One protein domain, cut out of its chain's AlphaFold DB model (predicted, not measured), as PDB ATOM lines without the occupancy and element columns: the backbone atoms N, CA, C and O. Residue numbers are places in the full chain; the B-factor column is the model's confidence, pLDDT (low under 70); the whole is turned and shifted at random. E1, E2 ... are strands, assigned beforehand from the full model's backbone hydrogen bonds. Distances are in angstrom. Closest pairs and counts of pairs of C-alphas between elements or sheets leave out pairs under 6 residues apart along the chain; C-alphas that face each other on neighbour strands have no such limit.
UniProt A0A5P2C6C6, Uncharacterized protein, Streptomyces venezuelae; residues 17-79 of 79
ATOM      1  N   ALA A  17      37.973 -17.711 -29.841       73.94
ATOM      2  CA  ALA A  17      37.609 -16.299 -29.784       73.94
ATOM      3  C   ALA A  17      38.832 -15.438 -30.163       73.94
ATOM      4  O   ALA A  17      39.926 -15.673 -29.627       73.94
ATOM      5  N   PRO A  18      38.698 -14.467 -31.084       77.50
ATOM      6  CA  PRO A  18      39.790 -13.557 -31.397       77.50
ATOM      7  C   PRO A  18      40.199 -12.759 -30.155       77.50
ATOM      8  O   PRO A  18      39.382 -12.460 -29.279       77.50
ATOM      9  N   GLU A  19      41.486 -12.425 -30.086       84.00
ATOM     10  CA  GLU A  19      41.994 -11.497 -29.081       84.00
ATOM     11  C   GLU A  19      41.320 -10.134 -29.243       84.00
ATOM     12  O   GLU A  19      41.030  -9.672 -30.352       84.00
ATOM     13  N   CYS A  20      41.056  -9.484 -28.117       84.19
ATOM     14  CA  CYS A  20      40.554  -8.127 -28.091       84.19
ATOM     15  C   CYS A  20      41.624  -7.196 -28.668       84.19
ATOM     16  O   CYS A  20      42.721  -7.101 -28.123       84.19
ATOM     17  N   GLY A  21      41.293  -6.489 -29.749       83.31
ATOM     18  CA  GLY A  21      42.233  -5.586 -30.417       83.31
ATOM     19  C   GLY A  21      42.625  -4.354 -29.593       83.31
ATOM     20  O   GLY A  21      43.651  -3.754 -29.882       83.31
ATOM     21  N   GLU A  22      41.843  -3.972 -28.574       87.31
ATOM     22  CA  GLU A  22      42.157  -2.809 -27.725       87.31
ATOM     23  C   GLU A  22      43.215  -3.126 -26.661       87.31
ATOM     24  O   GLU A  22      44.078  -2.298 -26.383       87.31
ATOM     25  N   CYS A  23      43.156  -4.316 -26.063       89.50
ATOM     26  CA  CYS A  23      44.089  -4.731 -25.012       89.50
ATOM     27  C   CYS A  23      45.066  -5.825 -25.457       89.50
ATOM     28  O   CYS A  23      45.810  -6.337 -24.621       89.50
ATOM     29  N   GLU A  24      45.040  -6.207 -26.736       89.38
ATOM     30  CA  GLU A  24      45.902  -7.231 -27.339       89.38
ATOM     31  C   GLU A  24      45.905  -8.542 -26.536       89.38
ATOM     32  O   GLU A  24      46.949  -9.083 -26.180       89.38
ATOM     33  N   GLY A  25      44.722  -9.024 -26.144       86.56
ATOM     34  CA  GLY A  25      44.622 -10.267 -25.372       86.56
ATOM     35  C   GLY A  25      44.839 -10.126 -23.862       86.56
ATOM     36  O   GLY A  25      44.523 -11.051 -23.121       86.56
ATOM     37  N   SER A  26      45.338  -8.988 -23.368       88.88
ATOM     38  CA  SER A  26      45.746  -8.862 -21.957       88.88
ATOM     39  C   SER A  26      44.592  -8.659 -20.970       88.88
ATOM     40  O   SER A  26      44.774  -8.833 -19.766       88.88
ATOM     41  N   GLY A  27      43.427  -8.222 -21.454       88.19
ATOM     42  CA  GLY A  27      42.314  -7.789 -20.603       88.19
ATOM     43  C   GLY A  27      42.528  -6.423 -19.937       88.19
ATOM     44  O   GLY A  27      41.612  -5.893 -19.313       88.19
ATOM     45  N   LEU A  28      43.695  -5.798 -20.097       92.56
ATOM     46  CA  LEU A  28      44.056  -4.552 -19.428       92.56
ATOM     47  C   LEU A  28      44.461  -3.486 -20.445       92.56
ATOM     48  O   LEU A  28      45.126  -3.765 -21.435       92.56
ATOM     49  N   VAL A  29      44.080  -2.239 -20.185       94.06
ATOM     50  CA  VAL A  29      44.516  -1.086 -20.975       94.06
ATOM     51  C   VAL A  29      45.436  -0.232 -20.122       94.06
ATOM     52  O   VAL A  29      45.069   0.225 -19.032       94.06
ATOM     53  N   THR A  30      46.633  -0.000 -20.645       93.69
ATOM     54  CA  THR A  30      47.612   0.909 -20.062       93.69
ATOM     55  C   THR A  30      47.345   2.330 -20.540       93.69
ATOM     56  O   THR A  30      47.188   2.581 -21.732       93.69
ATOM     57  N   TYR A  31      47.291   3.281 -19.612       90.94
ATOM     58  CA  TYR A  31      47.067   4.692 -19.911       90.94
ATOM     59  C   TYR A  31      47.916   5.594 -19.015       90.94
ATOM     60  O   TYR A  31      48.259   5.252 -17.880       90.94
ATOM     61  N   CYS A  32      48.231   6.787 -19.513       94.94
ATOM     62  CA  CYS A  32      48.949   7.795 -18.741       94.94
ATOM     63  C   CYS A  32      47.966   8.629 -17.915       94.94
ATOM     64  O   CYS A  32      47.035   9.230 -18.451       94.94
ATOM     65  N   HIS A  33      48.207   8.720 -16.609       92.62
ATOM     66  CA  HIS A  33      47.508   9.632 -15.713       92.62
ATOM     67  C   HIS A  33      48.513  10.606 -15.090       92.62
ATOM     68  O   HIS A  33      49.143  10.330 -14.063       92.62
ATOM     69  N   GLY A  34      48.684  11.755 -15.748       91.75
ATOM     70  CA  GLY A  34      49.770  12.684 -15.446       91.75
ATOM     71  C   GLY A  34      51.128  12.069 -15.818       91.75
ATOM     72  O   GLY A  34      51.242  11.500 -16.901       91.75
ATOM     73  N   PRO A  35      52.157  12.154 -14.953       93.75
ATOM     74  CA  PRO A  35      53.475  11.578 -15.230       93.75
ATOM     75  C   PRO A  35      53.557  10.068 -14.943       93.75
ATOM     76  O   PRO A  35      54.636   9.492 -15.055       93.75
ATOM     77  N   TYR A  36      52.458   9.437 -14.521       94.56
ATOM     78  CA  TYR A  36      52.437   8.037 -14.110       94.56
ATOM     79  C   TYR A  36      51.671   7.178 -15.108       94.56
ATOM     80  O   TYR A  36      50.586   7.549 -15.561       94.56
ATOM     81  N   GLU A  37      52.209   5.994 -15.370       95.69
ATOM     82  CA  GLU A  37      51.505   4.927 -16.066       95.69
ATOM     83  C   GLU A  37      50.536   4.222 -15.105       95.69
ATOM     84  O   GLU A  37      50.859   3.968 -13.939       95.69
ATOM     85  N   ARG A  38      49.321   3.941 -15.577       95.56
ATOM     86  CA  ARG A  38      48.299   3.182 -14.854       95.56
ATOM     87  C   ARG A  38      47.689   2.129 -15.761       95.56
ATOM     88  O   ARG A  38      47.647   2.286 -16.974       95.56
ATOM     89  N   MET A  39      47.159   1.086 -15.138       95.31
ATOM     90  CA  MET A  39      46.369   0.060 -15.804       95.31
ATOM     91  C   MET A  39      44.916   0.176 -15.357       95.31
ATOM     92  O   MET A  39      44.633   0.496 -14.199       95.31
ATOM     93  N   ARG A  40      43.995  -0.074 -16.280       93.31
ATOM     94  CA  ARG A  40      42.579  -0.313 -15.995       93.31
ATOM     95  C   ARG A  40      42.119  -1.555 -16.736       93.31
ATOM     96  O   ARG A  40      42.760  -1.975 -17.694       93.31
ATOM     97  N   GLU A  41      41.006  -2.116 -16.292       91.00
ATOM     98  CA  GLU A  41      40.315  -3.154 -17.048       91.00
ATOM     99  C   GLU A  41      39.932  -2.622 -18.434       91.00
ATOM    100  O   GLU A  41      39.516  -1.468 -18.572       91.00
ATOM    101  N   CYS A  42      40.135  -3.438 -19.466       88.12
ATOM    102  CA  CYS A  42      39.723  -3.103 -20.820       88.12
ATOM    103  C   CYS A  42      38.198  -3.039 -20.873       88.12
ATOM    104  O   CYS A  42      37.543  -4.051 -20.660       88.12
ATOM    105  N   GLU A  43      37.640  -1.872 -21.179       85.81
ATOM    106  CA  GLU A  43      36.187  -1.672 -21.244       85.81
ATOM    107  C   GLU A  43      35.562  -2.407 -22.431       85.81
ATOM    108  O   GLU A  43      34.383  -2.725 -22.389       85.81
ATOM    109  N   HIS A  44      36.341  -2.710 -23.476       80.31
ATOM    110  CA  HIS A  44      35.829  -3.469 -24.609       80.31
ATOM    111  C   HIS A  44      35.605  -4.933 -24.239       80.31
ATOM    112  O   HIS A  44      34.521  -5.453 -24.464       80.31
ATOM    113  N   CYS A  45      36.599  -5.595 -23.636       80.44
ATOM    114  CA  CYS A  45      36.520  -7.016 -23.266       80.44
ATOM    115  C   CYS A  45      36.225  -7.301 -21.793       80.44
ATOM    116  O   CYS A  45      36.208  -8.462 -21.409       80.44
ATOM    117  N   HIS A  46      36.006  -6.277 -20.972       79.56
ATOM    118  CA  HIS A  46      35.753  -6.411 -19.533       79.56
ATOM    119  C   HIS A  46      36.757  -7.338 -18.836       79.56
ATOM    120  O   HIS A  46      36.405  -8.252 -18.094       79.56
ATOM    121  N   GLY A  47      38.042  -7.154 -19.150       82.19
ATOM    122  CA  GLY A  47      39.111  -7.907 -18.495       82.19
ATOM    123  C   GLY A  47      39.393  -9.298 -19.055       82.19
ATOM    124  O   GLY A  47      40.366  -9.913 -18.629       82.19
ATOM    125  N   THR A  48      38.614  -9.805 -20.014       78.81
ATOM    126  CA  THR A  48      38.779 -11.192 -20.496       78.81
ATOM    127  C   THR A  48      39.890 -11.353 -21.528       78.81
ATOM    128  O   THR A  48      40.370 -12.459 -21.762       78.81
ATOM    129  N   GLY A  49      40.275 -10.260 -22.190       83.88
ATOM    130  CA  GLY A  49      41.262 -10.265 -23.267       83.88
ATOM    131  C   GLY A  49      40.735 -10.793 -24.602       83.88
ATOM    132  O   GLY A  49      41.425 -10.685 -25.610       83.88
ATOM    133  N   ARG A  50      39.516 -11.335 -24.670       79.50
ATOM    134  CA  ARG A  50      38.974 -11.985 -25.874       79.50
ATOM    135  C   ARG A  50      37.496 -11.673 -26.035       79.50
ATOM    136  O   ARG A  50      36.812 -11.393 -25.059       79.50
ATOM    137  N   HIS A  51      37.002 -11.724 -27.269       76.75
ATOM    138  CA  HIS A  51      35.602 -11.427 -27.583       76.75
ATOM    139  C   HIS A  51      35.017 -12.503 -28.488       76.75
ATOM    140  O   HIS A  51      35.438 -12.642 -29.636       76.75
ATOM    141  N   LEU A  52      34.038 -13.262 -27.990       77.19
ATOM    142  CA  LEU A  52      33.234 -14.141 -28.832       77.19
ATOM    143  C   LEU A  52      31.894 -13.452 -29.137       77.19
ATOM    144  O   LEU A  52      31.208 -13.059 -28.197       77.19
ATOM    145  N   PRO A  53      31.475 -13.312 -30.405       76.62
ATOM    146  CA  PRO A  53      30.195 -12.685 -30.719       76.62
ATOM    147  C   PRO A  53      29.030 -13.438 -30.066       76.62
ATOM    148  O   PRO A  53      28.980 -14.671 -30.082       76.62
ATOM    149  N   CYS A  54      28.074 -12.694 -29.506       79.00
ATOM    150  CA  CYS A  54      26.870 -13.295 -28.952       79.00
ATOM    151  C   CYS A  54      26.020 -13.908 -30.083       79.00
ATOM    152  O   CYS A  54      25.668 -13.210 -31.033       79.00
ATOM    153  N   PRO A  55      25.610 -15.185 -29.998       81.44
ATOM    154  CA  PRO A  55      24.768 -15.791 -31.029       81.44
ATOM    155  C   PRO A  55      23.309 -15.304 -30.980       81.44
ATOM    156  O   PRO A  55      22.537 -15.581 -31.895       81.44
ATOM    157  N   HIS A  56      22.915 -14.606 -29.909       83.00
ATOM    158  CA  HIS A  56      21.528 -14.205 -29.651       83.00
ATOM    159  C   HIS A  56      21.252 -12.715 -29.867       83.00
ATOM    160  O   HIS A  56      20.087 -12.325 -29.938       83.00
ATOM    161  N   CYS A  57      22.290 -11.887 -29.971       82.94
ATOM    162  CA  CYS A  57      22.153 -10.451 -30.186       82.94
ATOM    163  C   CYS A  57      23.378  -9.899 -30.917       82.94
ATOM    164  O   CYS A  57      24.449 -10.496 -30.877       82.94
ATOM    165  N   THR A  58      23.219  -8.748 -31.561       83.44
ATOM    166  CA  THR A  58      24.315  -8.051 -32.253       83.44
ATOM    167  C   THR A  58      24.850  -6.856 -31.477       83.44
ATOM    168  O   THR A  58      25.964  -6.419 -31.733       83.44
ATOM    169  N   ASP A  59      24.051  -6.306 -30.567       85.56
ATOM    170  CA  ASP A  59      24.314  -5.042 -29.873       85.56
ATOM    171  C   ASP A  59      24.141  -5.146 -28.351       85.56
ATOM    172  O   ASP A  59      24.113  -4.137 -27.655       85.56
ATOM    173  N   GLY A  60      24.015  -6.367 -27.826       84.31
ATOM    174  CA  GLY A  60      23.833  -6.593 -26.398       84.31
ATOM    175  C   GLY A  60      22.387  -6.469 -25.942       84.31
ATOM    176  O   GLY A  60      22.126  -6.683 -24.765       84.31
ATOM    177  N   THR A  61      21.430  -6.200 -26.831       91.31
ATOM    178  CA  THR A  61      20.014  -6.125 -26.458       91.31
ATOM    179  C   THR A  61      19.258  -7.407 -26.799       91.31
ATOM    180  O   THR A  61      19.540  -8.103 -27.776       91.31
ATOM    181  N   HIS A  62      18.289  -7.771 -25.963       88.81
ATOM    182  CA  HIS A  62      17.390  -8.881 -26.217       88.81
ATOM    183  C   HIS A  62      16.414  -8.483 -27.340       88.81
ATOM    184  O   HIS A  62      15.675  -7.508 -27.187       88.81
ATOM    185  N   PRO A  63      16.327  -9.248 -28.445       82.69
ATOM    186  CA  PRO A  63      15.669  -8.796 -29.675       82.69
ATOM    187  C   PRO A  63      14.161  -8.555 -29.541       82.69
ATOM    188  O   PRO A  63      13.570  -7.881 -30.381       82.69
ATOM    189  N   GLN A  64      13.516  -9.124 -28.519       86.19
ATOM    190  CA  GLN A  64      12.071  -8.980 -28.310       86.19
ATOM    191  C   GLN A  64      11.709  -7.952 -27.240       86.19
ATOM    192  O   GLN A  64      10.638  -7.358 -27.325       86.19
ATOM    193  N   SER A  65      12.553  -7.770 -26.222       90.75
ATOM    194  CA  SER A  65      12.228  -6.900 -25.085       90.75
ATOM    195  C   SER A  65      12.994  -5.580 -25.100       90.75
ATOM    196  O   SER A  65      12.533  -4.616 -24.503       90.75
ATOM    197  N   GLY A  66      14.129  -5.512 -25.805       89.56
ATOM    198  CA  GLY A  66      15.028  -4.356 -25.792       89.56
ATOM    199  C   GLY A  66      15.867  -4.234 -24.515       89.56
ATOM    200  O   GLY A  66      16.698  -3.337 -24.427       89.56
ATOM    201  N   ASP A  67      15.677  -5.131 -23.543       92.81
ATOM    202  CA  ASP A  67      16.495  -5.197 -22.328       92.81
ATOM    203  C   ASP A  67      17.892  -5.758 -22.627       92.81
ATOM    204  O   ASP A  67      18.169  -6.196 -23.741       92.81
ATOM    205  N   ALA A  68      18.772  -5.810 -21.625       88.81
ATOM    206  CA  ALA A  68      20.059  -6.489 -21.754       88.81
ATOM    207  C   ALA A  68      19.873  -7.958 -22.186       88.81
ATOM    208  O   ALA A  68      19.055  -8.698 -21.632       88.81
ATOM    209  N   CYS A  69      20.635  -8.387 -23.191       87.50
ATOM    210  CA  CYS A  69      20.641  -9.763 -23.662       87.50
ATOM    211  C   CYS A  69      21.167 -10.670 -22.540       87.50
ATOM    212  O   CYS A  69      22.318 -10.509 -22.142       87.50
ATOM    213  N   PRO A  70      20.388 -11.656 -22.064       86.19
ATOM    214  CA  PRO A  70      20.772 -12.480 -20.917       86.19
ATOM    215  C   PRO A  70      21.912 -13.455 -21.231       86.19
ATOM    216  O   PRO A  70      22.538 -13.980 -20.317       86.19
ATOM    217  N   ALA A  71      22.175 -13.725 -22.515       83.62
ATOM    218  CA  ALA A  71      23.267 -14.603 -22.924       83.62
ATOM    219  C   ALA A  71      24.633 -13.924 -22.771       83.62
ATOM    220  O   ALA A  71      25.582 -14.567 -22.345       83.62
ATOM    221  N   CYS A  72      24.726 -12.639 -23.115       81.56
ATOM    222  CA  CYS A  72      25.957 -11.855 -23.026       81.56
ATOM    223  C   CYS A  72      25.882 -10.751 -21.970       81.56
ATOM    224  O   CYS A  72      26.646  -9.806 -22.059       81.56
ATOM    225  N   ASP A  73      24.898 -10.794 -21.073       83.94
ATOM    226  CA  ASP A  73      24.623  -9.791 -20.034       83.94
ATOM    227  C   ASP A  73      24.711  -8.320 -20.502       83.94
ATOM    228  O   ASP A  73      25.227  -7.447 -19.813       83.94
ATOM    229  N   GLY A  74      24.232  -8.031 -21.719       81.94
ATOM    230  CA  GLY A  74      24.287  -6.673 -22.285       81.94
ATOM    231  C   GLY A  74      25.543  -6.313 -23.087       81.94
ATOM    232  O   GLY A  74      25.568  -5.261 -23.715       81.94
ATOM    233  N   TYR A  75      26.562  -7.171 -23.132       78.31
ATOM    234  CA  TYR A  75      27.876  -6.836 -23.707       78.31
ATOM    235  C   TYR A  75      28.019  -7.068 -25.216       78.31
ATOM    236  O   TYR A  75      29.081  -6.821 -25.779       78.31
ATOM    237  N   ALA A  76      26.985  -7.592 -25.881       73.25
ATOM    238  CA  ALA A  76      27.024  -8.048 -27.279       73.25
ATOM    239  C   ALA A  76      28.053  -9.164 -27.583       73.25
ATOM    240  O   ALA A  76      28.145  -9.634 -28.718       73.25
ATOM    241  N   ALA A  77      28.785  -9.636 -26.574       76.12
ATOM    242  CA  ALA A  77      29.822 -10.651 -26.676       76.12
ATOM    243  C   ALA A  77      29.838 -11.549 -25.433       76.12
ATOM    244  O   ALA A  77      29.537 -11.107 -24.327       76.12
ATOM    245  N   LEU A  78      30.161 -12.824 -25.629       72.19
ATOM    246  CA  LEU A  78      30.342 -13.797 -24.557       72.19
ATOM    247  C   LEU A  78      31.780 -13.711 -24.027       72.19
ATOM    248  O   LEU A  78      32.726 -13.623 -24.818       72.19
ATOM    249  N   THR A  79      31.900 -13.731 -22.700       64.31
ATOM    250  CA  THR A  79      33.148 -13.703 -21.920       64.31
ATOM    251  C   THR A  79      33.560 -15.087 -21.457       64.31
ATOM    252  O   THR A  79      32.648 -15.825 -21.014       64.31
TER     253      THR A  79
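AT A GLANCE: This is residues 17 to 79 of the 79 residues of an uncharacterized protein of Streptomyces venezuelae (UniProt A0A5P2C6C6). This domain has little regular structure: a long, thin form with the two-stranded hairpin E1 and E2 at one end, its tip, residues 32 to 37, sticking out, and loops of residues 54 to 76 at the other end. The printed part has 63 residues, with no named helix and two named strands, E1 then E2, in one antiparallel sheet; the class is all strand, with 12 residues in named elements. It is loose, a rod spanning 48 by 23 by 12 A, with a radius of gyration of the C-alphas of 14.0 A.

HOW THE PARTS SIT: E1, residues 28 to 33, and E2, residues 36 to 41, form a hairpin with a tight link, antiparallel at 147 degrees. C-alphas 30 and 39 face each other at 4.5 A. N 29 and O 40, 2.8 A apart, are within hydrogen-bond range. Residues 52 to 53 pair with residues 77 to 78, antiparallel.

IN THESE COORDINATES: E1 begins at C-alpha 28 (44.056, -4.552, -19.428) and is 15.1 A long. E2 is 16.8 A long and ends at C-alpha 41 (40.315, -3.154, -17.048).

THE WHOLE: The C-alphas farthest apart, of Pro 35 and Gln 64, are 48.0 A apart. The printed part has no cut. Residues 42 to 79 hold no named element. Residue 79 has pLDDT under 70.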